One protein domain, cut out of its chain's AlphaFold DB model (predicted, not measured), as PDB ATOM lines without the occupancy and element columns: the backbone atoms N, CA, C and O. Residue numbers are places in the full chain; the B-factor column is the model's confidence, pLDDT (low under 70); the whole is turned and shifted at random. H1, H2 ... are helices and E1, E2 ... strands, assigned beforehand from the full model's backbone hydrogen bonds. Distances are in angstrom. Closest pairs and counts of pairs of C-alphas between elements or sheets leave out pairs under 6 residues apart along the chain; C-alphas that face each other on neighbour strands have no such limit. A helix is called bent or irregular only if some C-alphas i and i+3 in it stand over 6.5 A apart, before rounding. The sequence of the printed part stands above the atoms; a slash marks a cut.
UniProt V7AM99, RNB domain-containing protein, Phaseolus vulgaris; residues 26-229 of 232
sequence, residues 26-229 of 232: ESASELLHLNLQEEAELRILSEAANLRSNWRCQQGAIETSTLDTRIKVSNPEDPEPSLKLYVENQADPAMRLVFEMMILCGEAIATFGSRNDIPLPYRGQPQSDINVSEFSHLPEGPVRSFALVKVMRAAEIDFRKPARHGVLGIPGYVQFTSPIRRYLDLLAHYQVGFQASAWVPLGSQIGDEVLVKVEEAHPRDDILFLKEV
ATOM      1  N   GLU A  26     -17.121 -21.246  21.160       90.81
ATOM      2  CA  GLU A  26     -16.403 -20.028  21.539       90.81
ATOM      3  C   GLU A  26     -17.235 -18.781  21.214       90.81
ATOM      4  O   GLU A  26     -17.506 -17.978  22.104       90.81
ATOM      5  N   SER A  27     -17.734 -18.668  19.977       92.56
ATOM      6  CA  SER A  27     -18.585 -17.536  19.581       92.56
ATOM      7  C   SER A  27     -19.894 -17.475  20.375       92.56
ATOM      8  O   SER A  27     -20.328 -16.397  20.769       92.56
ATOM      9  N   ALA A  28     -20.519 -18.620  20.663       93.75
ATOM     10  CA  ALA A  28     -21.748 -18.670  21.446       93.75
ATOM     11  C   ALA A  28     -21.504 -18.257  22.907       93.75
ATOM     12  O   ALA A  28     -22.303 -17.513  23.473       93.75
ATOM     13  N   SER A  29     -20.390 -18.681  23.505       93.62
ATOM     14  CA  SER A  29     -19.990 -18.270  24.853       93.62
ATOM     15  C   SER A  29     -19.667 -16.779  24.934       93.62
ATOM     16  O   SER A  29     -20.063 -16.128  25.901       93.62
ATOM     17  N   GLU A  30     -19.021 -16.211  23.913       93.50
ATOM     18  CA  GLU A  30     -18.813 -14.762  23.812       93.50
ATOM     19  C   GLU A  30     -20.149 -14.005  23.753       93.50
ATOM     20  O   GLU A  30     -20.358 -13.070  24.528       93.50
ATOM     21  N   LEU A  31     -21.088 -14.442  22.909       93.19
ATOM     22  CA  LEU A  31     -22.422 -13.833  22.807       93.19
ATOM     23  C   LEU A  31     -23.202 -13.919  24.128       93.19
ATOM     24  O   LEU A  31     -23.811 -12.935  24.554       93.19
ATOM     25  N   LEU A  32     -23.130 -15.065  24.816       92.00
ATOM     26  CA  LEU A  32     -23.721 -15.246  26.144       92.00
ATOM     27  C   LEU A  32     -23.124 -14.287  27.181       92.00
ATOM     28  O   LEU A  32     -23.851 -13.805  28.051       92.00
ATOM     29  N   HIS A  33     -21.826 -13.990  27.091       91.50
ATOM     30  CA  HIS A  33     -21.159 -13.061  28.002       91.50
ATOM     31  C   HIS A  33     -21.515 -11.597  27.718       91.50
ATOM     32  O   HIS A  33     -21.721 -10.819  28.649       91.50
ATOM     33  N   LEU A  34     -21.613 -11.225  26.438       89.56
ATOM     34  CA  LEU A  34     -21.948  -9.865  26.009       89.56
ATOM     35  C   LEU A  34     -23.396  -9.472  26.342       89.56
ATOM     36  O   LEU A  34     -23.675  -8.282  26.483       89.56
ATOM     37  N   ASN A  35     -24.298 -10.450  26.496       83.50
ATOM     38  CA  ASN A  35     -25.701 -10.243  26.879       83.50
ATOM     39  C   ASN A  35     -26.418  -9.205  25.987       83.50
ATOM     40  O   ASN A  35     -27.111  -8.304  26.470       83.50
ATOM     41  N   LEU A  36     -26.209  -9.325  24.672       83.19
ATOM     42  CA  LEU A  36     -26.798  -8.454  23.655       83.19
ATOM     43  C   LEU A  36     -28.325  -8.630  23.601       83.19
ATOM     44  O   LEU A  36     -28.842  -9.730  23.800       83.19
ATOM     45  N   GLN A  37     -29.060  -7.550  23.325       80.06
ATOM     46  CA  GLN A  37     -30.529  -7.603  23.243       80.06
ATOM     47  C   GLN A  37     -31.000  -8.347  21.989       80.06
ATOM     48  O   GLN A  37     -32.056  -8.974  21.995       80.06
ATOM     49  N   GLU A  38     -30.197  -8.294  20.932       83.31
ATOM     50  CA  GLU A  38     -30.427  -8.925  19.639       83.31
ATOM     51  C   GLU A  38     -30.368 -10.460  19.714       83.31
ATOM     52  O   GLU A  38     -30.997 -11.128  18.901       83.31
ATOM     53  N   GLU A  39     -29.694 -11.020  20.727       88.06
ATOM     54  CA  GLU A  39     -29.523 -12.467  20.942       88.06
ATOM     55  C   GLU A  39     -30.382 -12.988  22.111       88.06
ATOM     56  O   GLU A  39     -29.977 -13.846  22.903       88.06
ATOM     57  N   ALA A  40     -31.599 -12.451  22.250       89.38
ATOM     58  CA  ALA A  40     -32.501 -12.786  23.353       89.38
ATOM     59  C   ALA A  40     -32.831 -14.291  23.436       89.38
ATOM     60  O   ALA A  40     -32.954 -14.829  24.537       89.38
ATOM     61  N   GLU A  41     -32.942 -14.981  22.296       91.75
ATOM     62  CA  GLU A  41     -33.238 -16.421  22.239       91.75
ATOM     63  C   GLU A  41     -32.119 -17.262  22.866       91.75
ATOM     64  O   GLU A  41     -32.387 -18.162  23.666       91.75
ATOM     65  N   LEU A  42     -30.858 -16.927  22.572       92.25
ATOM     66  CA  LEU A  42     -29.696 -17.617  23.127       92.25
ATOM     67  C   LEU A  42     -29.631 -17.450  24.652       92.25
ATOM     68  O   LEU A  42     -29.345 -18.411  25.376       92.25
ATOM     69  N   ARG A  43     -29.972 -16.258  25.156       90.38
ATOM     70  CA  ARG A  43     -30.088 -16.005  26.597       90.38
ATOM     71  C   ARG A  43     -31.183 -16.854  27.240       90.38
ATOM     72  O   ARG A  43     -30.919 -17.494  28.254       90.38
ATOM     73  N   ILE A  44     -32.376 -16.900  26.644       93.38
ATOM     74  CA  ILE A  44     -33.501 -17.704  27.154       93.38
ATOM     75  C   ILE A  44     -33.110 -19.187  27.236       93.38
ATOM     76  O   ILE A  44     -33.365 -19.839  28.250       93.38
ATOM     77  N   LEU A  45     -32.444 -19.715  26.204       94.31
ATOM     78  CA  LEU A  45     -31.963 -21.098  26.198       94.31
ATOM     79  C   LEU A  45     -30.918 -21.355  27.291       94.31
ATOM     80  O   LEU A  45     -30.965 -22.394  27.949       94.31
ATOM     81  N   SER A  46     -30.006 -20.409  27.521       94.69
ATOM     82  CA  SER A  46     -29.004 -20.502  28.589       94.69
ATOM     83  C   SER A  46     -29.638 -20.502  29.981       94.69
ATOM     84  O   SER A  46     -29.310 -21.336  30.828       94.69
ATOM     85  N   GLU A  47     -30.602 -19.614  30.224       93.56
ATOM     86  CA  GLU A  47     -31.356 -19.573  31.480       93.56
ATOM     87  C   GLU A  47     -32.119 -20.884  31.713       93.56
ATOM     88  O   GLU A  47     -32.024 -21.473  32.794       93.56
ATOM     89  N   ALA A  48     -32.804 -21.391  30.684       93.88
ATOM     90  CA  ALA A  48     -33.506 -22.669  30.743       93.88
ATOM     91  C   ALA A  48     -32.550 -23.842  31.021       93.88
ATOM     92  O   ALA A  48     -32.854 -24.693  31.862       93.88
ATOM     93  N   ALA A  49     -31.377 -23.870  30.379       94.88
ATOM     94  CA  ALA A  49     -30.344 -24.874  30.624       94.88
ATOM     95  C   ALA A  49     -29.857 -24.848  32.080       94.88
ATOM     96  O   ALA A  49     -29.793 -25.892  32.725       94.88
ATOM     97  N   ASN A  50     -29.591 -23.663  32.635       93.88
ATOM     98  CA  ASN A  50     -29.161 -23.518  34.028       93.88
ATOM     99  C   ASN A  50     -30.238 -23.989  35.018       93.88
ATOM    100  O   ASN A  50     -29.938 -24.714  35.970       93.88
ATOM    101  N   LEU A  51     -31.503 -23.627  34.782       94.44
ATOM    102  CA  LEU A  51     -32.631 -24.096  35.595       94.44
ATOM    103  C   LEU A  51     -32.783 -25.620  35.533       94.44
ATOM    104  O   LEU A  51     -32.990 -26.262  36.569       94.44
ATOM    105  N   ARG A  52     -32.648 -26.200  34.334       93.94
ATOM    106  CA  ARG A  52     -32.696 -27.649  34.110       93.94
ATOM    107  C   ARG A  52     -31.561 -28.354  34.848       93.94
ATOM    108  O   ARG A  52     -31.831 -29.299  35.587       93.94
ATOM    109  N   SER A  53     -30.334 -27.860  34.705       93.69
ATOM    110  CA  SER A  53     -29.138 -28.397  35.356       93.69
ATOM    111  C   SER A  53     -29.302 -28.439  36.877       93.69
ATOM    112  O   SER A  53     -29.192 -29.500  37.494       93.69
ATOM    113  N   ASN A  54     -29.711 -27.313  37.474       94.19
ATOM    114  CA  ASN A  54     -29.959 -27.206  38.912       94.19
ATOM    115  C   ASN A  54     -31.032 -28.191  39.394       94.19
ATOM    116  O   ASN A  54     -30.863 -28.834  40.431       94.19
ATOM    117  N   TRP A  55     -32.123 -28.348  38.639       94.50
ATOM    118  CA  TRP A  55     -33.146 -29.335  38.969       94.50
ATOM    119  C   TRP A  55     -32.606 -30.764  38.888       94.50
ATOM    120  O   TRP A  55     -32.874 -31.555  39.790       94.50
ATOM    121  N   ARG A  56     -31.815 -31.113  37.863       94.75
ATOM    122  CA  ARG A  56     -31.234 -32.465  37.739       94.75
ATOM    123  C   ARG A  56     -30.307 -32.766  38.913       94.75
ATOM    124  O   ARG A  56     -30.377 -33.860  39.471       94.75
ATOM    125  N   CYS A  57     -29.510 -31.791  39.349       92.44
ATOM    126  CA  CYS A  57     -28.683 -31.911  40.551       92.44
ATOM    127  C   CYS A  57     -29.531 -32.163  41.809       92.44
ATOM    128  O   CYS A  57     -29.192 -33.035  42.606       92.44
ATOM    129  N   GLN A  58     -30.683 -31.494  41.956       92.75
ATOM    130  CA  GLN A  58     -31.637 -31.777  43.042       92.75
ATOM    131  C   GLN A  58     -32.227 -33.197  42.964       92.75
ATOM    132  O   GLN A  58     -32.582 -33.764  43.992       92.75
ATOM    133  N   GLN A  59     -32.293 -33.795  41.768       91.81
ATOM    134  CA  GLN A  59     -32.680 -35.198  41.562       91.81
ATOM    135  C   GLN A  59     -31.513 -36.193  41.716       91.81
ATOM    136  O   GLN A  59     -31.678 -37.383  41.426       91.81
ATOM    137  N   GLY A  60     -30.336 -35.739  42.158       90.81
ATOM    138  CA  GLY A  60     -29.157 -36.576  42.387       90.81
ATOM    139  C   GLY A  60     -28.254 -36.774  41.168       90.81
ATOM    140  O   GLY A  60     -27.463 -37.719  41.164       90.81
ATOM    141  N   ALA A  61     -28.364 -35.919  40.143       92.06
ATOM    142  CA  ALA A  61     -27.385 -35.890  39.060       92.06
ATOM    143  C   ALA A  61     -25.985 -35.552  39.591       92.06
ATOM    144  O   ALA A  61     -25.832 -34.767  40.527       92.06
ATOM    145  N   ILE A  62     -24.968 -36.123  38.952       89.19
ATOM    146  CA  ILE A  62     -23.564 -35.877  39.277       89.19
ATOM    147  C   ILE A  62     -22.951 -35.135  38.094       89.19
ATOM    148  O   ILE A  62     -22.949 -35.641  36.973       89.19
ATOM    149  N   GLU A  63     -22.434 -33.934  38.342       85.81
ATOM    150  CA  GLU A  63     -21.696 -33.188  37.331       85.81
ATOM    151  C   GLU A  63     -20.305 -33.808  37.159       85.81
ATOM    152  O   GLU A  63     -19.521 -33.903  38.102       85.81
ATOM    153  N   THR A  64     -20.015 -34.270  35.945       84.69
ATOM    154  CA  THR A  64     -18.754 -34.938  35.603       84.69
ATOM    155  C   THR A  64     -18.055 -34.227  34.452       84.69
ATOM    156  O   THR A  64     -17.550 -34.886  33.547       84.69
ATOM    157  N   SER A  65     -18.070 -32.893  34.445       82.94
ATOM    158  CA  SER A  65     -17.438 -32.109  33.381       82.94
ATOM    159  C   SER A  65     -15.946 -32.445  33.268       82.94
ATOM    160  O   SER A  65     -15.220 -32.507  34.271       82.94
ATOM    161  N   THR A  66     -15.497 -32.703  32.040       85.62
ATOM    162  CA  THR A  66     -14.102 -33.025  31.708       85.62
ATOM    163  C   THR A  66     -13.483 -32.001  30.760       85.62
ATOM    164  O   THR A  66     -14.164 -31.156  30.176       85.62
ATOM    165  N   LEU A  67     -12.155 -32.069  30.642       88.56
ATOM    166  CA  LEU A  67     -11.403 -31.431  29.567       88.56
ATOM    167  C   LEU A  67     -11.143 -32.490  28.499       88.56
ATOM    168  O   LEU A  67     -10.406 -33.447  28.753       88.56
ATOM    169  N   ASP A  68     -11.725 -32.306  27.324       85.38
ATOM    170  CA  ASP A  68     -11.569 -33.232  26.210       85.38
ATOM    171  C   ASP A  68     -10.559 -32.669  25.210       85.38
ATOM    172  O   ASP A  68     -10.487 -31.466  24.966       85.38
ATOM    173  N   THR A  69      -9.729 -33.539  24.635       88.12
ATOM    174  CA  THR A  69      -8.759 -33.127  23.614       88.12
ATOM    175  C   THR A  69      -9.304 -33.443  22.234       88.12
ATOM    176  O   THR A  69      -9.534 -34.605  21.894       88.12
ATOM    177  N   ARG A  70      -9.442 -32.413  21.404       85.69
ATOM    178  CA  ARG A  70      -9.774 -32.540  19.993       85.69
ATOM    179  C   ARG A  70      -8.527 -32.361  19.145       85.69
ATOM    180  O   ARG A  70      -7.883 -31.315  19.151       85.69
ATOM    181  N   ILE A  71      -8.206 -33.399  18.386       89.25
ATOM    182  CA  ILE A  71      -7.041 -33.435  17.505       89.25
ATOM    183  C   ILE A  71      -7.519 -33.191  16.076       89.25
ATOM    184  O   ILE A  71      -8.331 -33.951  15.548       89.25
ATOM    185  N   LYS A  72      -7.020 -32.131  15.443       87.50
ATOM    186  CA  LYS A  72      -7.249 -31.840  14.028       87.50
ATOM    187  C   LYS A  72      -5.944 -32.008  13.265       87.50
ATOM    188  O   LYS A  72      -5.002 -31.242  13.455       87.50
ATOM    189  N   VAL A  73      -5.915 -32.993  12.377       90.25
ATOM    190  CA  VAL A  73      -4.812 -33.181  11.434       90.25
ATOM    191  C   VAL A  73      -4.981 -32.179  10.294       90.25
ATOM    192  O   VAL A  73      -6.051 -32.089   9.691       90.25
ATOM    193  N   SER A  74      -3.948 -31.387  10.039       89.06
ATOM    194  CA  SER A  74      -3.871 -30.461   8.911       89.06
ATOM    195  C   SER A  74      -2.934 -31.064   7.869       89.06
ATOM    196  O   SER A  74      -1.859 -31.539   8.225       89.06
ATOM    197  N   ASN A  75      -3.356 -31.045   6.604       87.06
ATOM    198  CA  ASN A  75      -2.662 -31.677   5.476       87.06
ATOM    199  C   ASN A  75      -2.353 -33.170   5.719       87.06
ATOM    200  O   ASN A  75      -1.192 -33.549   5.840       87.06
ATOM    201  N   PRO A  76      -3.380 -34.032   5.813       84.38
ATOM    202  CA  PRO A  76      -3.193 -35.446   6.155       84.38
ATOM    203  C   PRO A  76      -2.338 -36.232   5.148       84.38
ATOM    204  O   PRO A  76      -1.830 -37.289   5.500       84.38
ATOM    205  N   GLU A  77      -2.181 -35.721   3.926       89.62
ATOM    206  CA  GLU A  77      -1.407 -36.352   2.851       89.62
ATOM    207  C   GLU A  77       0.097 -36.017   2.898       89.62
ATOM    208  O   GLU A  77       0.876 -36.603   2.145       89.62
ATOM    209  N   ASP A  78       0.527 -35.078   3.749       90.94
ATOM    210  CA  ASP A  78       1.946 -34.729   3.882       90.94
ATOM    211  C   ASP A  78       2.710 -35.842   4.637       90.94
ATOM    212  O   ASP A  78       2.168 -36.422   5.580       90.94
ATOM    213  N   PRO A  79       3.991 -36.125   4.302       87.00
ATOM    214  CA  PRO A  79       4.811 -37.110   5.023       87.00
ATOM    215  C   PRO A  79       4.973 -36.805   6.521       87.00
ATOM    216  O   PRO A  79       5.190 -37.710   7.323       87.00
ATOM    217  N   GLU A  80       4.853 -35.527   6.889       88.38
ATOM    218  CA  GLU A  80       4.847 -35.029   8.263       88.38
ATOM    219  C   GLU A  80       3.641 -34.089   8.449       88.38
ATOM    220  O   GLU A  80       3.769 -32.868   8.315       88.38
ATOM    221  N   PRO A  81       2.439 -34.632   8.715       88.44
ATOM    222  CA  PRO A  81       1.238 -33.821   8.826       88.44
ATOM    223  C   PRO A  81       1.279 -32.977  10.103       88.44
ATOM    224  O   PRO A  81       1.708 -33.426  11.170       88.44
ATOM    225  N   SER A  82       0.777 -31.746  10.025       88.81
ATOM    226  CA  SER A  82       0.743 -30.858  11.192       88.81
ATOM    227  C   SER A  82      -0.495 -31.120  12.051       88.81
ATOM    228  O   SER A  82      -1.620 -31.224  11.558       88.81
ATOM    229  N   LEU A  83      -0.306 -31.221  13.367       90.38
ATOM    230  CA  LEU A  83      -1.382 -31.482  14.324       90.38
ATOM    231  C   LEU A  83      -1.788 -30.190  15.034       90.38
ATOM    232  O   LEU A  83      -0.954 -29.493  15.606       90.38
ATOM    233  N   LYS A  84      -3.089 -29.893  15.041       87.81
ATOM    234  CA  LYS A  84      -3.684 -28.848  15.880       87.81
ATOM    235  C   LYS A  84      -4.462 -29.505  17.010       87.81
ATOM    236  O   LYS A  84      -5.392 -30.269  16.758       87.81
ATOM    237  N   LEU A  85      -4.066 -29.208  18.241       87.69
ATOM    238  CA  LEU A  85      -4.741 -29.668  19.449       87.69
ATOM    239  C   LEU A  85      -5.641 -28.551  19.972       87.69
ATOM    240  O   LEU A  85      -5.187 -27.422  20.147       87.69
ATOM    241  N   TYR A  86      -6.898 -28.882  20.231       86.25
ATOM    242  CA  TYR A  86      -7.871 -28.017  20.884       86.25
ATOM    243  C   TYR A  86      -8.307 -28.693  22.179       86.25
ATOM    244  O   TYR A  86      -8.556 -29.899  22.189       86.25
ATOM    245  N   VAL A  87      -8.383 -27.931  23.266       88.00
ATOM    246  CA  VAL A  87      -8.928 -28.424  24.532       88.00
ATOM    247  C   VAL A  87     -10.353 -27.907  24.645       88.00
ATOM    248  O   VAL A  87     -10.573 -26.702  24.733       88.00
ATOM    249  N   GLU A  88     -11.311 -28.822  24.616       87.12
ATOM    250  CA  GLU A  88     -12.725 -28.536  24.814       87.12
ATOM    251  C   GLU A  88     -13.027 -28.638  26.315       87.12
ATOM    252  O   GLU A  88     -12.837 -29.684  26.940       87.12
ATOM    253  N   ASN A  89     -13.458 -27.530  26.917       88.56
ATOM    254  CA  ASN A  89     -13.868 -27.495  28.314       88.56
ATOM    255  C   ASN A  89     -15.377 -27.702  28.410       88.56
ATOM    256  O   ASN A  89     -16.134 -26.783  28.125       88.56
ATOM    257  N   GLN A  90     -15.824 -28.868  28.879       86.69
ATOM    258  CA  GLN A  90     -17.258 -29.151  29.012       86.69
ATOM    259  C   GLN A  90     -17.979 -28.234  30.015       86.69
ATOM    260  O   GLN A  90     -19.206 -28.173  30.009       86.69
ATOM    261  N   ALA A  91     -17.242 -27.526  30.881       87.06
ATOM    262  CA  ALA A  91     -17.807 -26.515  31.772       87.06
ATOM    263  C   ALA A  91     -18.066 -25.157  31.079       87.06
ATOM    264  O   ALA A  91     -18.606 -24.251  31.714       87.06
ATOM    265  N   ASP A  92     -17.692 -25.008  29.804       92.06
ATOM    266  CA  ASP A  92     -17.990 -23.835  28.981       92.06
ATOM    267  C   ASP A  92     -19.512 -23.559  28.918       92.06
ATOM    268  O   ASP A  92     -20.295 -24.503  28.760       92.06
ATOM    269  N   PRO A  93     -19.964 -22.294  29.038       92.44
ATOM    270  CA  PRO A  93     -21.388 -21.961  29.064       92.44
ATOM    271  C   PRO A  93     -22.179 -22.474  27.857       92.44
ATOM    272  O   PRO A  93     -23.275 -23.013  28.036       92.44
ATOM    273  N   ALA A  94     -21.640 -22.348  26.642       94.81
ATOM    274  CA  ALA A  94     -22.323 -22.803  25.439       94.81
ATOM    275  C   ALA A  94     -22.359 -24.338  25.350       94.81
ATOM    276  O   ALA A  94     -23.389 -24.903  24.971       94.81
ATOM    277  N   MET A  95     -21.287 -25.031  25.754       93.62
ATOM    278  CA  MET A  95     -21.300 -26.502  25.833       93.62
ATOM    279  C   MET A  95     -22.316 -27.009  26.856       93.62
ATOM    280  O   MET A  95     -23.104 -27.906  26.541       93.62
ATOM    281  N   ARG A  96     -22.357 -26.405  28.050       93.12
ATOM    282  CA  ARG A  96     -23.346 -26.735  29.089       93.12
ATOM    283  C   ARG A  96     -24.769 -26.524  28.588       93.12
ATOM    284  O   ARG A  96     -25.597 -27.416  28.758       93.12
ATOM    285  N   LEU A  97     -25.037 -25.399  27.922       95.69
ATOM    286  CA  LEU A  97     -26.334 -25.117  27.304       95.69
ATOM    287  C   LEU A  97     -26.744 -26.249  26.362       95.69
ATOM    288  O   LEU A  97     -27.816 -26.836  26.530       95.69
ATOM    289  N   VAL A  98     -25.884 -26.590  25.397       96.50
ATOM    290  CA  VAL A  98     -26.187 -27.644  24.424       96.50
ATOM    291  C   VAL A  98     -26.392 -28.984  25.128       96.50
ATOM    292  O   VAL A  98     -27.387 -29.653  24.854       96.50
ATOM    293  N   PHE A  99     -25.523 -29.370  26.066       94.69
ATOM    294  CA  PHE A  99     -25.656 -30.627  26.809       94.69
ATOM    295  C   PHE A  99     -26.992 -30.734  27.544       94.69
ATOM    296  O   PHE A  99     -27.667 -31.756  27.408       94.69
ATOM    297  N   GLU A 100     -27.413 -29.689  28.255       95.94
ATOM    298  CA  GLU A 100     -28.701 -29.686  28.952       95.94
ATOM    299  C   GLU A 100     -29.876 -29.815  27.981       95.94
ATOM    300  O   GLU A 100     -30.789 -30.604  28.229       95.94
ATOM    301  N   MET A 101     -29.839 -29.115  26.842       96.62
ATOM    302  CA  MET A 101     -30.887 -29.231  25.823       96.62
ATOM    303  C   MET A 101     -30.926 -30.633  25.195       96.62
ATOM    304  O   MET A 101     -32.006 -31.176  24.951       96.62
ATOM    305  N   MET A 102     -29.769 -31.268  24.979       97.50
ATOM    306  CA  MET A 102     -29.713 -32.639  24.459       97.50
ATOM    307  C   MET A 102     -30.210 -33.667  25.488       97.50
ATOM    308  O   MET A 102     -30.870 -34.639  25.110       97.50
ATOM    309  N   ILE A 103     -29.912 -33.471  26.778       96.88
ATOM    310  CA  ILE A 103     -30.423 -34.314  27.872       96.88
ATOM    311  C   ILE A 103     -31.943 -34.171  27.977       96.88
ATOM    312  O   ILE A 103     -32.641 -35.185  28.027       96.88
ATOM    313  N   LEU A 104     -32.452 -32.934  27.938       96.69
ATOM    314  CA  LEU A 104     -33.882 -32.629  27.954       96.69
ATOM    315  C   LEU A 104     -34.621 -33.312  26.794       96.69
ATOM    316  O   LEU A 104     -35.644 -33.957  27.015       96.69
ATOM    317  N   CYS A 105     -34.080 -33.233  25.574       97.19
ATOM    318  CA  CYS A 105     -34.636 -33.940  24.419       97.19
ATOM    319  C   CYS A 105     -34.673 -35.458  24.653       97.19
ATOM    320  O   CYS A 105     -35.705 -36.094  24.445       97.19
ATOM    321  N   GLY A 106     -33.579 -36.044  25.146       97.38
ATOM    322  CA  GLY A 106     -33.520 -37.485  25.399       97.38
ATOM    323  C   GLY A 106     -34.480 -37.975  26.488       97.38
ATOM    324  O   GLY A 106     -35.014 -39.080  26.385       97.38
ATOM    325  N   GLU A 107     -34.740 -37.164  27.512       97.00
ATOM    326  CA  GLU A 107     -35.765 -37.434  28.529       97.00
ATOM    327  C   GLU A 107     -37.184 -37.320  27.956       97.00
ATOM    328  O   GLU A 107     -38.031 -38.176  28.230       97.00
ATOM    329  N   ALA A 108     -37.451 -36.297  27.136       96.12
ATOM    330  CA  ALA A 108     -38.744 -36.122  26.480       96.12
ATOM    331  C   ALA A 108     -39.070 -37.317  25.570       96.12
ATOM    332  O   ALA A 108     -40.171 -37.860  25.634       96.12
ATOM    333  N   ILE A 109     -38.091 -37.792  24.794       96.31
ATOM    334  CA  ILE A 109     -38.245 -38.973  23.936       96.31
ATOM    335  C   ILE A 109     -38.410 -40.254  24.757       96.31
ATOM    336  O   ILE A 109     -39.253 -41.084  24.424       96.31
ATOM    337  N   ALA A 110     -37.675 -40.409  25.862       95.94
ATOM    338  CA  ALA A 110     -37.883 -41.542  26.760       95.94
ATOM    339  C   ALA A 110     -39.309 -41.550  27.342       95.94
ATOM    340  O   ALA A 110     -39.961 -42.594  27.392       95.94
ATOM    341  N   THR A 111     -39.810 -40.375  27.730       94.06
ATOM    342  CA  THR A 111     -41.180 -40.198  28.228       94.06
ATOM    343  C   THR A 111     -42.204 -40.507  27.138       94.06
ATOM    344  O   THR A 111     -43.140 -41.264  27.387       94.06
ATOM    345  N   PHE A 112     -42.005 -39.992  25.920       91.69
ATOM    346  CA  PHE A 112     -42.856 -40.282  24.768       91.69
ATOM    347  C   PHE A 112     -42.924 -41.782  24.484       91.69
ATOM    348  O   PHE A 112     -44.023 -42.328  24.429       91.69
ATOM    349  N   GLY A 113     -41.780 -42.463  24.378       91.06
ATOM    350  CA  GLY A 113     -41.777 -43.902  24.127       91.06
ATOM    351  C   GLY A 113     -42.456 -44.681  25.249       91.06
ATOM    352  O   GLY A 113     -43.274 -45.548  24.983       91.06
ATOM    353  N   SER A 114     -42.204 -44.311  26.510       90.88
ATOM    354  CA  SER A 114     -42.799 -45.010  27.652       90.88
ATOM    355  C   SER A 114     -44.316 -44.858  27.725       90.88
ATOM    356  O   SER A 114     -44.983 -45.791  28.157       90.88
ATOM    357  N   ARG A 115     -44.864 -43.688  27.371       89.12
ATOM    358  CA  ARG A 115     -46.318 -43.458  27.405       89.12
ATOM    359  C   ARG A 115     -47.055 -44.135  26.252       89.12
ATOM    360  O   ARG A 115     -48.237 -44.409  26.397       89.12
ATOM    361  N   ASN A 116     -46.365 -44.385  25.143       86.50
ATOM    362  CA  ASN A 116     -46.930 -44.998  23.941       86.50
ATOM    363  C   ASN A 116     -46.493 -46.463  23.758       86.50
ATOM    364  O   ASN A 116     -46.692 -47.016  22.684       86.50
ATOM    365  N   ASP A 117     -45.868 -47.069  24.776       86.31
ATOM    366  CA  ASP A 117     -45.338 -48.443  24.748       86.31
ATOM    367  C   ASP A 117     -44.423 -48.733  23.537       86.31
ATOM    368  O   ASP A 117     -44.467 -49.794  22.917       86.31
ATOM    369  N   ILE A 118     -43.587 -47.754  23.171       88.00
ATOM    370  CA  ILE A 118     -42.670 -47.846  22.030       88.00
ATOM    371  C   ILE A 118     -41.330 -48.395  22.517       88.00
ATOM    372  O   ILE A 118     -40.665 -47.741  23.327       88.00
ATOM    373  N   PRO A 119     -40.860 -49.533  21.979       90.75
ATOM    374  CA  PRO A 119     -39.524 -50.019  22.269       90.75
ATOM    375  C   PRO A 119     -38.459 -49.046  21.745       90.75
ATOM    376  O   PRO A 119     -38.288 -48.873  20.538       90.75
ATOM    377  N   LEU A 120     -37.711 -48.421  22.651       95.00
ATOM    378  CA  LEU A 120     -36.619 -47.496  22.342       95.00
ATOM    379  C   LEU A 120     -35.337 -47.958  23.034       95.00
ATOM    380  O   LEU A 120     -35.426 -48.644  24.043       95.00
ATOM    381  N   PRO A 121     -34.138 -47.581  22.556       96.00
ATOM    382  CA  PRO A 121     -32.891 -47.884  23.254       96.00
ATOM    383  C   PRO A 121     -32.764 -47.047  24.542       96.00
ATOM    384  O   PRO A 121     -31.997 -46.079  24.594       96.00
ATOM    385  N   TYR A 122     -33.528 -47.399  25.582       96.69
ATOM    386  CA  TYR A 122     -33.522 -46.712  26.869       96.69
ATOM    387  C   TYR A 122     -32.196 -46.961  27.565       96.69
ATOM    388  O   TYR A 122     -31.884 -48.076  27.976       96.69
ATOM    389  N   ARG A 123     -31.414 -45.896  27.713       96.19
ATOM    390  CA  ARG A 123     -30.104 -45.934  28.343       96.19
ATOM    391  C   ARG A 123     -30.258 -45.618  29.827       96.19
ATOM    392  O   ARG A 123     -30.320 -44.453  30.217       96.19
ATOM    393  N   GLY A 124     -30.327 -46.664  30.636       93.75
ATOM    394  CA  GLY A 124     -30.404 -46.582  32.088       93.75
ATOM    395  C   GLY A 124     -29.035 -46.676  32.742       93.75
ATOM    396  O   GLY A 124     -28.103 -47.276  32.215       93.75
ATOM    397  N   GLN A 125     -28.918 -46.118  33.935       92.19
ATOM    398  CA  GLN A 125     -27.758 -46.323  34.789       92.19
ATOM    399  C   GLN A 125     -28.273 -46.316  36.226       92.19
ATOM    400  O   GLN A 125     -28.720 -45.260  36.686       92.19
ATOM    401  N   PRO A 126     -28.254 -47.455  36.940       83.12
ATOM    402  CA  PRO A 126     -28.696 -47.502  38.326       83.12
ATOM    403  C   PRO A 126     -28.014 -46.403  39.142       83.12
ATOM    404  O   PRO A 126     -26.834 -46.108  38.920       83.12
ATOM    405  N   GLN A 127     -28.742 -45.794  40.085       79.81
ATOM    406  CA  GLN A 127     -28.102 -44.876  41.022       79.81
ATOM    407  C   GLN A 127     -26.988 -45.645  41.718       79.81
ATOM    408  O   GLN A 127     -27.223 -46.689  42.321       79.81
ATOM    409  N   SER A 128     -25.769 -45.155  41.557       72.31
ATOM    410  CA  SER A 128     -24.644 -45.686  42.305       72.31
ATOM    411  C   SER A 128     -24.674 -45.023  43.680       72.31
ATOM    412  O   SER A 128     -24.897 -43.811  43.751       72.31
ATOM    413  N   ASP A 129     -24.431 -45.785  44.747       73.38
ATOM    414  CA  ASP A 129     -24.246 -45.272  46.117       73.38
ATOM    415  C   ASP A 129     -22.887 -44.555  46.239       73.38
ATOM    416  O   ASP A 129     -22.066 -44.849  47.104       73.38
ATOM    417  N   ILE A 130     -22.596 -43.650  45.303       77.12
ATOM    418  CA  ILE A 130     -21.367 -42.866  45.291       77.12
ATOM    419  C   ILE A 130     -21.551 -41.756  46.310       77.12
ATOM    420  O   ILE A 130     -22.294 -40.797  46.090       77.12
ATOM    421  N   ASN A 131     -20.839 -41.874  47.421       82.25
ATOM    422  CA  ASN A 131     -20.733 -40.791  48.370       82.25
ATOM    423  C   ASN A 131     -19.787 -39.721  47.805       82.25
ATOM    424  O   ASN A 131     -18.573 -39.787  47.976       82.25
ATOM    425  N   VAL A 132     -20.344 -38.716  47.123       81.44
ATOM    426  CA  VAL A 132     -19.574 -37.619  46.502       81.44
ATOM    427  C   VAL A 132     -18.652 -36.921  47.516       81.44
ATOM    428  O   VAL A 132     -17.571 -36.460  47.149       81.44
ATOM    429  N   SER A 133     -19.028 -36.897  48.802       85.50
ATOM    430  CA  SER A 133     -18.208 -36.298  49.864       85.50
ATOM    431  C   SER A 133     -16.874 -37.016  50.093       85.50
ATOM    432  O   SER A 133     -15.910 -36.366  50.500       85.50
ATOM    433  N   GLU A 134     -16.756 -38.303  49.748       88.12
ATOM    434  CA  GLU A 134     -15.486 -39.038  49.829       88.12
ATOM    435  C   GLU A 134     -14.430 -38.448  48.896       88.12
ATOM    436  O   GLU A 134     -13.244 -38.507  49.202       88.12
ATOM    437  N   PHE A 135     -14.845 -37.794  47.809       88.88
ATOM    438  CA  PHE A 135     -13.963 -37.157  46.829       88.88
ATOM    439  C   PHE A 135     -13.719 -35.667  47.112       88.88
ATOM    440  O   PHE A 135     -13.044 -34.995  46.331       88.88
ATOM    441  N   SER A 136     -14.230 -35.134  48.229       89.06
ATOM    442  CA  SER A 136     -14.062 -33.721  48.614       89.06
ATOM    443  C   SER A 136     -12.601 -33.317  48.836       89.06
ATOM    444  O   SER A 136     -12.253 -32.155  48.646       89.06
ATOM    445  N   HIS A 137     -11.738 -34.283  49.170       91.56
ATOM    446  CA  HIS A 137     -10.294 -34.087  49.312       91.56
ATOM    447  C   HIS A 137      -9.580 -33.789  47.979       91.56
ATOM    448  O   HIS A 137      -8.448 -33.309  47.990       91.56
ATOM    449  N   LEU A 138     -10.213 -34.074  46.836       92.38
ATOM    450  CA  LEU A 138      -9.698 -33.733  45.509       92.38
ATOM    451  C   LEU A 138     -10.156 -32.327  45.106       92.38
ATOM    452  O   LEU A 138     -11.287 -31.958  45.424       92.38
ATOM    453  N   PRO A 139      -9.349 -31.552  44.360       89.50
ATOM    454  CA  PRO A 139      -9.766 -30.243  43.860       89.50
ATOM    455  C   PRO A 139     -10.968 -30.357  42.912       89.50
ATOM    456  O   PRO A 139     -11.105 -31.347  42.192       89.50
ATOM    457  N   GLU A 140     -11.831 -29.340  42.903       85.56
ATOM    458  CA  GLU A 140     -12.948 -29.257  41.955       85.56
ATOM    459  C   GLU A 140     -12.474 -29.255  40.500       85.56
ATOM    460  O   GLU A 140     -11.374 -28.800  40.180       85.56
ATOM    461  N   GLY A 141     -13.326 -29.776  39.616       85.56
ATOM    462  CA  GLY A 141     -13.053 -29.871  38.188       85.56
ATOM    463  C   GLY A 141     -12.558 -31.257  37.743       85.56
ATOM    464  O   GLY A 141     -12.883 -32.267  38.375       85.56
ATOM    465  N   PRO A 142     -11.771 -31.333  36.650       86.88
ATOM    466  CA  PRO A 142     -11.543 -32.575  35.903       86.88
ATOM    467  C   PRO A 142     -10.958 -33.729  36.722       86.88
ATOM    468  O   PRO A 142     -11.281 -34.885  36.465       86.88
ATOM    469  N   VAL A 143     -10.123 -33.432  37.724       89.88
ATOM    470  CA  VAL A 143      -9.503 -34.452  38.589       89.88
ATOM    471  C   VAL A 143     -10.563 -35.176  39.418       89.88
ATOM    472  O   VAL A 143     -10.610 -36.409  39.422       89.88
ATOM    473  N   ARG A 144     -11.444 -34.421  40.087       90.75
ATOM    474  CA  ARG A 144     -12.550 -34.984  40.869       90.75
ATOM    475  C   ARG A 144     -13.577 -35.654  39.956       90.75
ATOM    476  O   ARG A 144     -13.980 -36.776  40.252       90.75
ATOM    477  N   SER A 145     -13.932 -35.032  38.825       90.12
ATOM    478  CA  SER A 145     -14.833 -35.621  37.820       90.12
ATOM    479  C   SER A 145     -14.334 -36.985  37.339       90.12
ATOM    480  O   SER A 145     -15.091 -37.951  37.314       90.12
ATOM    481  N   PHE A 146     -13.043 -37.099  37.017       90.12
ATOM    482  CA  PHE A 146     -12.443 -38.354  36.564       90.12
ATOM    483  C   PHE A 146     -12.452 -39.439  37.648       90.12
ATOM    484  O   PHE A 146     -12.747 -40.601  37.361       90.12
ATOM    485  N   ALA A 147     -12.157 -39.070  38.900       90.94
ATOM    486  CA  ALA A 147     -12.214 -39.996  40.028       90.94
ATOM    487  C   ALA A 147     -13.641 -40.523  40.263       90.94
ATOM    488  O   ALA A 147     -13.819 -41.725  40.459       90.94
ATOM    489  N   LEU A 148     -14.647 -39.648  40.158       89.69
ATOM    490  CA  LEU A 148     -16.062 -40.011  40.248       89.69
ATOM    491  C   LEU A 148     -16.479 -40.947  39.107       89.69
ATOM    492  O   LEU A 148     -17.049 -42.004  39.366       89.69
ATOM    493  N   VAL A 149     -16.157 -40.614  37.853       88.25
ATOM    494  CA  VAL A 149     -16.518 -41.438  36.682       88.25
ATOM    495  C   VAL A 149     -15.923 -42.844  36.774       88.25
ATOM    496  O   VAL A 149     -16.585 -43.811  36.402       88.25
ATOM    497  N   LYS A 150     -14.712 -42.994  37.323       88.44
ATOM    498  CA  LYS A 150     -14.064 -44.304  37.493       88.44
ATOM    499  C   LYS A 150     -14.806 -45.269  38.415       88.44
ATOM    500  O   LYS A 150     -14.635 -46.476  38.258       88.44
ATOM    501  N   VAL A 151     -15.581 -44.762  39.370       88.31
ATOM    502  CA  VAL A 151     -16.342 -45.595  40.318       88.31
ATOM    503  C   VAL A 151     -17.808 -45.771  39.910       88.31
ATOM    504  O   VAL A 151     -18.546 -46.511  40.559       88.31
ATOM    505  N   MET A 152     -18.243 -45.117  38.829       88.00
ATOM    506  CA  MET A 152     -19.596 -45.259  38.294       88.00
ATOM    507  C   MET A 152     -19.779 -46.600  37.581       88.00
ATOM    508  O   MET A 152     -18.906 -47.073  36.854       88.00
ATOM    509  N   ARG A 153     -20.966 -47.197  37.734       86.81
ATOM    510  CA  ARG A 153     -21.366 -48.364  36.933       86.81
ATOM    511  C   ARG A 153     -21.562 -47.972  35.473       86.81
ATOM    512  O   ARG A 153     -21.946 -46.843  35.190       86.81
ATOM    513  N   ALA A 154     -21.356 -48.898  34.542       89.25
ATOM    514  CA  ALA A 154     -21.696 -48.650  33.144       89.25
ATOM    515  C   ALA A 154     -23.207 -48.401  32.980       89.25
ATOM    516  O   ALA A 154     -24.021 -48.923  33.740       89.25
ATOM    517  N   ALA A 155     -23.570 -47.590  31.986       92.25
ATOM    518  CA  ALA A 155     -24.958 -47.482  31.560       92.25
ATOM    519  C   ALA A 155     -25.334 -48.717  30.728       92.25
ATOM    520  O   ALA A 155     -24.535 -49.190  29.919       92.25
ATOM    521  N   GLU A 156     -26.556 -49.196  30.901       93.56
ATOM    522  CA  GLU A 156     -27.127 -50.338  30.194       93.56
ATOM    523  C   GLU A 156     -28.254 -49.868  29.279       93.56
ATOM    524  O   GLU A 156     -28.870 -48.826  29.509       93.56
ATOM    525  N   ILE A 157     -28.510 -50.635  28.222       94.75
ATOM    526  CA  ILE A 157     -29.607 -50.367  27.295       94.75
ATOM    527  C   ILE A 157     -30.681 -51.429  27.508       94.75
ATOM    528  O   ILE A 157     -30.410 -52.620  27.363       94.75
ATOM    529  N   ASP A 158     -31.897 -50.986  27.807       92.75
ATOM    530  CA  ASP A 158     -33.101 -51.812  27.826       92.75
ATOM    531  C   ASP A 158     -34.028 -51.309  26.714       92.75
ATOM    532  O   ASP A 158     -34.257 -50.113  26.587       92.75
ATOM    533  N   PHE A 159     -34.537 -52.210  25.877       92.75
ATOM    534  CA  PHE A 159     -35.435 -51.833  24.784       92.75
ATOM    535  C   PHE A 159     -36.907 -51.808  25.187       92.75
ATOM    536  O   PHE A 159     -37.736 -51.328  24.425       92.75
ATOM    537  N   ARG A 160     -37.255 -52.363  26.349       86.50
ATOM    538  CA  ARG A 160     -38.648 -52.605  26.742       86.50
ATOM    539  C   ARG A 160     -39.173 -51.573  27.717       86.50
ATOM    540  O   ARG A 160     -40.367 -51.314  27.733       86.50
ATOM    541  N   LYS A 161     -38.308 -51.033  28.573       86.25
ATOM    542  CA  LYS A 161     -38.726 -50.125  29.640       86.25
ATOM    543  C   LYS A 161     -37.725 -48.998  29.847       86.25
ATOM    544  O   LYS A 161     -36.516 -49.245  29.814       86.25
ATOM    545  N   PRO A 162     -38.204 -47.780  30.149       90.44
ATOM    546  CA  PRO A 162     -37.330 -46.731  30.631       90.44
ATOM    547  C   PRO A 162     -36.699 -47.156  31.957       90.44
ATOM    548  O   PRO A 162     -37.364 -47.655  32.867       90.44
ATOM    549  N   ALA A 163     -35.399 -46.922  32.066       90.06
ATOM    550  CA  ALA A 163     -34.653 -47.090  33.297       90.06
ATOM    551  C   ALA A 163     -34.070 -45.744  33.727       90.06
ATOM    552  O   ALA A 163     -33.584 -44.967  32.898       90.06
ATOM    553  N   ARG A 164     -34.098 -45.486  35.040       92.94
ATOM    554  CA  ARG A 164     -33.527 -44.272  35.629       92.94
ATOM    555  C   ARG A 164     -32.060 -44.150  35.235       92.94
ATOM    556  O   ARG A 164     -31.319 -45.134  35.268       92.94
ATOM    557  N   HIS A 165     -31.633 -42.934  34.914       94.69
ATOM    558  CA  HIS A 165     -30.231 -42.623  34.675       94.69
ATOM    559  C   HIS A 165     -29.693 -41.815  35.858       94.69
ATOM    560  O   HIS A 165     -29.801 -40.591  35.889       94.69
ATOM    561  N   GLY A 166     -29.113 -42.505  36.843       91.25
ATOM    562  CA  GLY A 166     -28.699 -41.934  38.128       91.25
ATOM    563  C   GLY A 166     -27.739 -40.754  37.993       91.25
ATOM    564  O   GLY A 166     -27.984 -39.703  38.566       91.25
ATOM    565  N   VAL A 167     -26.712 -40.874  37.143       91.38
ATOM    566  CA  VAL A 167     -25.747 -39.779  36.904       91.38
ATOM    567  C   VAL A 167     -26.395 -38.556  36.247       91.38
ATOM    568  O   VAL A 167     -25.995 -37.432  36.526       91.38
ATOM    569  N   LEU A 168     -27.426 -38.747  35.416       93.94
ATOM    570  CA  LEU A 168     -28.141 -37.642  34.776       93.94
ATOM    571  C   LEU A 168     -29.283 -37.089  35.641       93.94
ATOM    572  O   LEU A 168     -29.784 -36.010  35.333       93.94
ATOM    573  N   GLY A 169     -29.695 -37.785  36.705       94.00
ATOM    574  CA  GLY A 169     -30.787 -37.357  37.585       94.00
ATOM    575  C   GLY A 169     -32.159 -37.325  36.900       94.00
ATOM    576  O   GLY A 169     -32.978 -36.473  37.225       94.00
ATOM    577  N   ILE A 170     -32.416 -38.222  35.941       94.50
ATOM    578  CA  ILE A 170     -33.680 -38.275  35.179       94.50
ATOM    579  C   ILE A 170     -34.301 -39.681  35.193       94.50
ATOM    580  O   ILE A 170     -33.566 -40.675  35.264       94.50
ATOM    581  N   PRO A 171     -35.644 -39.795  35.141       93.06
ATOM    582  CA  PRO A 171     -36.353 -41.072  35.281       93.06
ATOM    583  C   PRO A 171     -36.185 -42.012  34.079       93.06
ATOM    584  O   PRO A 171     -36.308 -43.222  34.240       93.06
ATOM    585  N   GLY A 172     -35.868 -41.480  32.899       94.88
ATOM    586  CA  GLY A 172     -35.600 -42.249  31.689       94.88
ATOM    587  C   GLY A 172     -34.826 -41.411  30.678       94.88
ATOM    588  O   GLY A 172     -34.928 -40.185  30.681       94.88
ATOM    589  N   TYR A 173     -34.035 -42.065  29.830       97.44
ATOM    590  CA  TYR A 173     -33.193 -41.389  28.847       97.44
ATOM    591  C   TYR A 173     -33.043 -42.219  27.571       97.44
ATOM    592  O   TYR A 173     -32.755 -43.413  27.634       97.44
ATOM    593  N   VAL A 174     -33.204 -41.579  26.414       97.62
ATOM    594  CA  VAL A 174     -32.928 -42.151  25.090       97.62
ATOM    595  C   VAL A 174     -32.011 -41.189  24.340       97.62
ATOM    596  O   VAL A 174     -32.227 -39.979  24.333       97.62
ATOM    597  N   GLN A 175     -30.969 -41.708  23.696       97.62
ATOM    598  CA  GLN A 175     -30.114 -40.882  22.844       97.62
ATOM    599  C   GLN A 175     -30.816 -40.648  21.503       97.62
ATOM    600  O   GLN A 175     -31.135 -41.607  20.808       97.62
ATOM    601  N   PHE A 176     -31.083 -39.382  21.167       97.06
ATOM    602  CA  PHE A 176     -31.936 -39.034  20.020       97.06
ATOM    603  C   PHE A 176     -31.409 -37.872  19.158       97.06
ATOM    604  O   PHE A 176     -31.981 -37.535  18.128       97.06
ATOM    605  N   THR A 177     -30.316 -37.225  19.554       97.31
ATOM    606  CA  THR A 177     -29.884 -35.939  18.978       97.31
ATOM    607  C   THR A 177     -28.700 -36.050  18.018       97.31
ATOM    608  O   THR A 177     -28.072 -35.058  17.656       97.31
ATOM    609  N   SER A 178     -28.315 -37.261  17.616       97.50
ATOM    610  CA  SER A 178     -27.193 -37.489  16.698       97.50
ATOM    611  C   SER A 178     -27.412 -38.661  15.717       97.50
ATOM    612  O   SER A 178     -26.491 -39.464  15.542       97.50
ATOM    613  N   PRO A 179     -28.568 -38.759  15.023       95.94
ATOM    614  CA  PRO A 179     -28.876 -39.875  14.114       95.94
ATOM    615  C   PRO A 179     -27.910 -40.000  12.924       95.94
ATOM    616  O   PRO A 179     -27.687 -41.098  12.432       95.94
ATOM    617  N   ILE A 180     -27.261 -38.905  12.502       95.25
ATOM    618  CA  ILE A 180     -26.274 -38.919  11.402       95.25
ATOM    619  C   ILE A 180     -25.028 -39.751  11.752       95.25
ATOM    620  O   ILE A 180     -24.407 -40.342  10.875       95.25
ATOM    621  N   ARG A 181     -24.642 -39.797  13.035       96.38
ATOM    622  CA  ARG A 181     -23.372 -40.397  13.492       96.38
ATOM    623  C   ARG A 181     -23.533 -41.531  14.504       96.38
ATOM    624  O   ARG A 181     -22.542 -42.161  14.862       96.38
ATOM    625  N   ARG A 182     -24.745 -41.776  15.013       95.44
ATOM    626  CA  ARG A 182     -25.042 -42.851  15.968       95.44
ATOM    627  C   ARG A 182     -26.204 -43.692  15.463       95.44
ATOM    628  O   ARG A 182     -27.321 -43.205  15.334       95.44
ATOM    629  N   TYR A 183     -25.938 -44.978  15.251       95.94
ATOM    630  CA  TYR A 183     -26.941 -45.921  14.762       95.94
ATOM    631  C   TYR A 183     -28.128 -46.086  15.721       95.94
ATOM    632  O   TYR A 183     -29.263 -46.181  15.275       95.94
ATOM    633  N   LEU A 184     -27.893 -46.076  17.039       95.25
ATOM    634  CA  LEU A 184     -28.980 -46.194  18.019       95.25
ATOM    635  C   LEU A 184     -29.910 -44.976  18.019       95.25
ATOM    636  O   LEU A 184     -31.116 -45.149  18.158       95.25
ATOM    637  N   ASP A 185     -29.377 -43.770  17.810       96.88
ATOM    638  CA  ASP A 185     -30.208 -42.582  17.605       96.88
ATOM    639  C   ASP A 185     -31.042 -42.738  16.332       96.88
ATOM    640  O   ASP A 185     -32.239 -42.485  16.358       96.88
ATOM    641  N   LEU A 186     -30.441 -43.205  15.232       94.62
ATOM    642  CA  LEU A 186     -31.166 -43.458  13.986       94.62
ATOM    643  C   LEU A 186     -32.290 -44.491  14.173       94.62
ATOM    644  O   LEU A 186     -33.408 -44.278  13.714       94.62
ATOM    645  N   LEU A 187     -32.021 -45.582  14.893       92.44
ATOM    646  CA  LEU A 187     -33.025 -46.588  15.240       92.44
ATOM    647  C   LEU A 187     -34.167 -45.973  16.061       92.44
ATOM    648  O   LEU A 187     -35.333 -46.239  15.779       92.44
ATOM    649  N   ALA A 188     -33.842 -45.144  17.056       94.12
ATOM    650  CA  ALA A 188     -34.842 -44.443  17.850       94.12
ATOM    651  C   ALA A 188     -35.684 -43.494  16.981       94.12
ATOM    652  O   ALA A 188     -36.903 -43.467  17.134       94.12
ATOM    653  N   HIS A 189     -35.064 -42.770  16.039       93.12
ATOM    654  CA  HIS A 189     -35.768 -41.939  15.053       93.12
ATOM    655  C   HIS A 189     -36.749 -42.757  14.220       93.12
ATOM    656  O   HIS A 189     -37.880 -42.324  14.049       93.12
ATOM    657  N   TYR A 190     -36.370 -43.957  13.771       88.62
ATOM    658  CA  TYR A 190     -37.296 -44.833  13.051       88.62
ATOM    659  C   TYR A 190     -38.463 -45.293  13.915       88.62
ATOM    660  O   TYR A 190     -39.605 -45.181  13.486       88.62
ATOM    661  N   GLN A 191     -38.210 -45.756  15.139       87.19
ATOM    662  CA  GLN A 191     -39.281 -46.193  16.041       87.19
ATOM    663  C   GLN A 191     -40.265 -45.055  16.358       87.19
ATOM    664  O   GLN A 191     -41.476 -45.250  16.299       87.19
ATOM    665  N   VAL A 192     -39.752 -43.854  16.635       86.06
ATOM    666  CA  VAL A 192     -40.580 -42.667  16.888       86.06
ATOM    667  C   VAL A 192     -41.307 -42.211  15.619       86.06
ATOM    668  O   VAL A 192     -42.500 -41.928  15.679       86.06
ATOM    669  N   GLY A 193     -40.621 -42.176  14.474       75.62
ATOM    670  CA  GLY A 193     -41.173 -41.744  13.189       75.62
ATOM    671  C   GLY A 193     -42.283 -42.660  12.675       75.62
ATOM    672  O   GLY A 193     -43.338 -42.170  12.284       75.62
ATOM    673  N   PHE A 194     -42.104 -43.984  12.757       62.41
ATOM    674  CA  PHE A 194     -43.148 -44.952  12.400       62.41
ATOM    675  C   PHE A 194     -44.416 -44.762  13.235       62.41
ATOM    676  O   PHE A 194     -45.517 -44.833  12.705       62.41
ATOM    677  N   GLN A 195     -44.277 -44.485  14.530       56.69
ATOM    678  CA  GLN A 195     -45.426 -44.338  15.426       56.69
ATOM    679  C   GLN A 195     -46.083 -42.955  15.321       56.69
ATOM    680  O   GLN A 195     -47.300 -42.844  15.441       56.69
ATOM    681  N   ALA A 196     -45.310 -41.904  15.029       54.62
ATOM    682  CA  ALA A 196     -45.847 -40.570  14.760       54.62
ATOM    683  C   ALA A 196     -46.665 -40.529  13.457       54.62
ATOM    684  O   ALA A 196     -47.680 -39.838  13.395       54.62
ATOM    685  N   SER A 197     -46.263 -41.300  12.444       51.06
ATOM    686  CA  SER A 197     -46.964 -41.382  11.160       51.06
ATOM    687  C   SER A 197     -48.121 -42.400  11.144       51.06
ATOM    688  O   SER A 197     -48.944 -42.357  10.235       51.06
ATOM    689  N   ALA A 198     -48.211 -43.315  12.123       44.34
ATOM    690  CA  ALA A 198     -49.246 -44.359  12.192       44.34
ATOM    691  C   ALA A 198     -50.577 -43.905  12.829       44.34
ATOM    692  O   ALA A 198     -51.517 -44.693  12.918       44.34
ATOM    693  N   TRP A 199     -50.701 -42.638  13.232       41.44
ATOM    694  CA  TRP A 199     -51.996 -42.050  13.578       41.44
ATOM    695  C   TRP A 199     -52.815 -41.798  12.305       41.44
ATOM    696  O   TRP A 199     -52.667 -40.757  11.666       41.44
ATOM    697  N   VAL A 200     -53.705 -42.725  11.940       42.56
ATOM    698  CA  VAL A 200     -54.701 -42.502  10.878       42.56
ATOM    699  C   VAL A 200     -56.080 -42.972  11.342       42.56
ATOM    700  O   VAL A 200     -56.247 -44.159  11.610       42.56
ATOM    701  N   PRO A 201     -57.095 -42.090  11.387       40.41
ATOM    702  CA  PRO A 201     -58.483 -42.510  11.426       40.41
ATOM    703  C   PRO A 201     -59.087 -42.505  10.015       40.41
ATOM    704  O   PRO A 201     -58.945 -41.541   9.264       40.41
ATOM    705  N   LEU A 202     -59.862 -43.540   9.702       40.94
ATOM    706  CA  LEU A 202     -61.025 -43.450   8.816       40.94
ATOM    707  C   LEU A 202     -62.169 -44.223   9.482       40.94
ATOM    708  O   LEU A 202     -62.673 -45.219   8.978       40.94
ATOM    709  N   GLY A 203     -62.550 -43.758  10.674       43.88
ATOM    710  CA  GLY A 203     -63.836 -44.106  11.265       43.88
ATOM    711  C   GLY A 203     -64.953 -43.528  10.402       43.88
ATOM    712  O   GLY A 203     -64.868 -42.383   9.953       43.88
ATOM    713  N   SER A 204     -66.002 -44.311  10.156       53.91
ATOM    714  CA  SER A 204     -67.183 -43.832   9.423       53.91
ATOM    715  C   SER A 204     -67.923 -42.732  10.202       53.91
ATOM    716  O   SER A 204     -68.731 -42.005   9.619       53.91
ATOM    717  N   GLN A 205     -67.628 -42.579  11.501       50.78
ATOM    718  CA  GLN A 205     -68.033 -41.457  12.343       50.78
ATOM    719  C   GLN A 205     -66.858 -40.918  13.179       50.78
ATOM    720  O   GLN A 205     -65.861 -41.597  13.428       50.78
ATOM    721  N   ILE A 206     -66.977 -39.665  13.626       49.78
ATOM    722  CA  ILE A 206     -66.030 -39.052  14.567       49.78
ATOM    723  C   ILE A 206     -66.129 -39.811  15.902       49.78
ATOM    724  O   ILE A 206     -67.130 -39.666  16.600       49.78
ATOM    725  N   GLY A 207     -65.099 -40.591  16.254       52.09
ATOM    726  CA  GLY A 207     -64.999 -41.302  17.539       52.09
ATOM    727  C   GLY A 207     -64.706 -42.808  17.475       52.09
ATOM    728  O   GLY A 207     -64.546 -43.405  18.534       52.09
ATOM    729  N   ASP A 208     -64.615 -43.418  16.288       52.00
ATOM    730  CA  ASP A 208     -64.349 -44.861  16.158       52.00
ATOM    731  C   ASP A 208     -62.855 -45.214  16.325       52.00
ATOM    732  O   ASP A 208     -61.976 -44.522  15.803       52.00
ATOM    733  N   GLU A 209     -62.565 -46.335  16.995       50.84
ATOM    734  CA  GLU A 209     -61.238 -46.971  17.024       50.84
ATOM    735  C   GLU A 209     -61.122 -47.987  15.871       50.84
ATOM    736  O   GLU A 209     -61.962 -48.878  15.742       50.84
ATOM    737  N   VAL A 210     -60.084 -47.878  15.029       56.84
ATOM    738  CA  VAL A 210     -59.855 -48.776  13.878       56.84
ATOM    739  C   VAL A 210     -58.509 -49.489  14.013       56.84
ATOM    740  O   VAL A 210     -57.497 -48.870  14.343       56.84
ATOM    741  N   LEU A 211     -58.486 -50.794  13.718       51.34
ATOM    742  CA  LEU A 211     -57.271 -51.608  13.698       51.34
ATOM    743  C   LEU A 211     -56.615 -51.562  12.307       51.34
ATOM    744  O   LEU A 211     -57.143 -52.098  11.331       51.34
ATOM    745  N   VAL A 212     -55.433 -50.954  12.217       57.28
ATOM    746  CA  VAL A 212     -54.632 -50.895  10.983       57.28
ATOM    747  C   VAL A 212     -53.343 -51.698  11.125       57.28
ATOM    748  O   VAL A 212     -52.764 -51.795  12.210       57.28
ATOM    749  N   LYS A 213     -52.874 -52.275  10.017       51.22
ATOM    750  CA  LYS A 213     -51.594 -52.985   9.939       51.22
ATOM    751  C   LYS A 213     -50.680 -52.280   8.941       51.22
ATOM    752  O   LYS A 213     -51.093 -51.971   7.826       51.22
ATOM    753  N   VAL A 214     -49.435 -52.032   9.346       61.47
ATOM    754  CA  VAL A 214     -48.406 -51.444   8.476       61.47
ATOM    755  C   VAL A 214     -48.002 -52.481   7.422       61.47
ATOM    756  O   VAL A 214     -47.561 -53.574   7.788       61.47
ATOM    757  N   GLU A 215     -48.183 -52.164   6.137       51.50
ATOM    758  CA  GLU A 215     -47.769 -53.033   5.021       51.50
ATOM    759  C   GLU A 215     -46.309 -52.795   4.638       51.50
ATOM    760  O   GLU A 215     -45.550 -53.753   4.496       51.50
ATOM    761  N   GLU A 216     -45.901 -51.531   4.518       47.12
ATOM    762  CA  GLU A 216     -44.538 -51.166   4.144       47.12
ATOM    763  C   GLU A 216     -44.109 -49.889   4.867       47.12
ATOM    764  O   GLU A 216     -44.861 -48.921   4.996       47.12
ATOM    765  N   ALA A 217     -42.889 -49.933   5.391       51.75
ATOM    766  CA  ALA A 217     -42.345 -48.932   6.285       51.75
ATOM    767  C   ALA A 217     -40.890 -48.689   5.868       51.75
ATOM    768  O   ALA A 217     -39.966 -49.349   6.352       51.75
ATOM    769  N   HIS A 218     -40.691 -47.789   4.903       48.56
ATOM    770  CA  HIS A 218     -39.355 -47.477   4.418       48.56
ATOM    771  C   HIS A 218     -38.746 -46.320   5.231       48.56
ATOM    772  O   HIS A 218     -39.378 -45.280   5.396       48.56
ATOM    773  N   PRO A 219     -37.502 -46.442   5.727       45.81
ATOM    774  CA  PRO A 219     -36.943 -45.474   6.667       45.81
ATOM    775  C   PRO A 219     -36.638 -44.078   6.081       45.81
ATOM    776  O   PRO A 219     -36.230 -43.175   6.806       45.81
ATOM    777  N   ARG A 220     -36.752 -43.891   4.762       43.53
ATOM    778  CA  ARG A 220     -36.570 -42.588   4.092       43.53
ATOM    779  C   ARG A 220     -37.865 -42.000   3.548       43.53
ATOM    780  O   ARG A 220     -37.820 -40.931   2.944       43.53
ATOM    781  N   ASP A 221     -38.974 -42.694   3.746       43.66
ATOM    782  CA  ASP A 221     -40.234 -42.315   3.144       43.66
ATOM    783  C   ASP A 221     -41.083 -41.677   4.243       43.66
ATOM    784  O   ASP A 221     -41.375 -42.297   5.262       43.66
ATOM    785  N   ASP A 222     -41.500 -40.428   4.029       47.88
ATOM    786  CA  ASP A 222     -42.412 -39.706   4.931       47.88
ATOM    787  C   ASP A 222     -43.863 -40.234   4.838       47.88
ATOM    788  O   ASP A 222     -44.802 -39.604   5.325       47.88
ATOM    789  N   ILE A 223     -44.067 -41.379   4.176       47.22
ATOM    790  CA  ILE A 223     -45.365 -41.974   3.867       47.22
ATOM    791  C   ILE A 223     -45.380 -43.394   4.428       47.22
ATOM    792  O   ILE A 223     -44.535 -44.218   4.083       47.22
ATOM    793  N   LEU A 224     -46.366 -43.685   5.276       55.91
ATOM    794  CA  LEU A 224     -46.676 -45.051   5.679       55.91
ATOM    795  C   LEU A 224     -47.778 -45.615   4.804       55.91
ATOM    796  O   LEU A 224     -48.829 -44.994   4.630       55.91
ATOM    797  N   PHE A 225     -47.561 -46.830   4.319       57.25
ATOM    798  CA  PHE A 225     -48.609 -47.607   3.683       57.25
ATOM    799  C   PHE A 225     -49.301 -48.443   4.758       57.25
ATOM    800  O   PHE A 225     -48.746 -49.408   5.292       57.25
ATOM    801  N   LEU A 226     -50.509 -48.015   5.119       55.53
ATOM    802  CA  LEU A 226     -51.374 -48.711   6.063       55.53
ATOM    803  C   LEU A 226     -52.458 -49.460   5.297       55.53
ATOM    804  O   LEU A 226     -53.037 -48.928   4.349       55.53
ATOM    805  N   LYS A 227     -52.774 -50.666   5.762       56.34
ATOM    806  CA  LYS A 227     -53.943 -51.408   5.309       56.34
ATOM    807  C   LYS A 227     -54.862 -51.692   6.479       56.34
ATOM    808  O   LYS A 227     -54.433 -52.163   7.534       56.34
ATOM    809  N   GLU A 228     -56.132 -51.387   6.271       59.94
ATOM    810  CA  GLU A 228     -57.192 -51.709   7.212       59.94
ATOM    811  C   GLU A 228     -57.291 -53.227   7.384       59.94
ATOM    812  O   GLU A 228     -57.319 -53.985   6.406       59.94
ATOM    813  N   VAL A 229     -57.316 -53.677   8.637       60.50
ATOM    814  CA  VAL A 229     -57.587 -55.078   8.950       60.50
ATOM    815  C   VAL A 229     -59.099 -55.224   9.040       60.50
ATOM    816  O   VAL A 229     -59.694 -54.946  10.077       60.50
TER     817      VAL A 229
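AT A GLANCE: This is residues 26 to 229 of the 232 residues of the protein "RNB domain-containing protein" of Phaseolus vulgaris (UniProt V7AM99). The long helix H3 runs through the middle of a loose model; H2 crosses its first part steeply, H1 packs at that end, and a long two-stranded hairpin, E1 and E2, extends as an arm nearby. Toward the other end of H3 lie the small sheet E3 E4 and H6, and beyond H6 a second hairpin, E5 and E6, has low confidence; H4 and H5 make a small pair beside the base of the E1 E2 arm. The 204 printed residues hold six named helices and six named strands, in the order H1 H2 E1 E2 H3 E3 H4 H5 E4 H6 E5 E6, with three antiparallel two-stranded sheets; the class is mixed, helices and strands. The whole is loose, with a radius of gyration of the C-alphas of 21.9 A, and spans 67 by 50 by 44 A.

HOW THE PARTS SIT: E1, residues 67 to 74, and E2, residues 82 to 89, form an antiparallel hairpin at 156 degrees, with N 70 and O 86 2.8 A apart. H3, residues 93 to 115, follows by a tight link. H2, residues 37 to 58, touches H3 with residues 45 to 53 alone, at a steep tilt of 62 degrees, the same way; the closest C-alphas, of Ala 49 and Leu 97, are 5.2 A apart. H1, residues 26 to 34, touches H3, about perpendicular at 78 degrees; the closest C-alphas, of Ser 29 and Ala 94, are 5.1 A apart. E3, residues 122 to 124, and E4, residues 156 to 158, are antiparallel, with N 124 and O 156 2.8 A apart. H5, residues 142 to 151, touches H4, residues 132 to 135; the closest C-alphas, of Phe 135 and Arg 144, are 6.5 A apart. H6, residues 183 to 197, is close to H3 but not clearly touching; the closest C-alphas, of Gly 113 and Val 192, are 7.4 A apart. E5, residues 212 to 216, and E6, residues 225 to 228, form a hairpin, with N 213 and O 227 2.9 A apart. Every O i to N i+4 pair is within hydrogen-bond range in H1, H3 and H6; H2 has 16 of 18, H5 has 5 of 6, and H4 is too short for one.

IN THESE COORDINATES: H1 begins at C-alpha 26, (-16.403, -20.028, 21.539). H3 measures 33.0 A, H2 31.3 A, E2 22.8 A, E1 22.0 A and H6 20.8 A. H2 is irregular, with C-alphas 38 and 41 8.4 A apart. E6 ends at C-alpha 228, (-57.192, -51.709, 7.212).

THE WHOLE: The C-alphas farthest apart, of Pro 79 and Gln 205, are 73.3 A apart. The printed part has no cut. The links E4 to H6 and H6 to E5 are long; in the latter, residues 203 to 208 stand free. Residues 194 to 229 have pLDDT under 70.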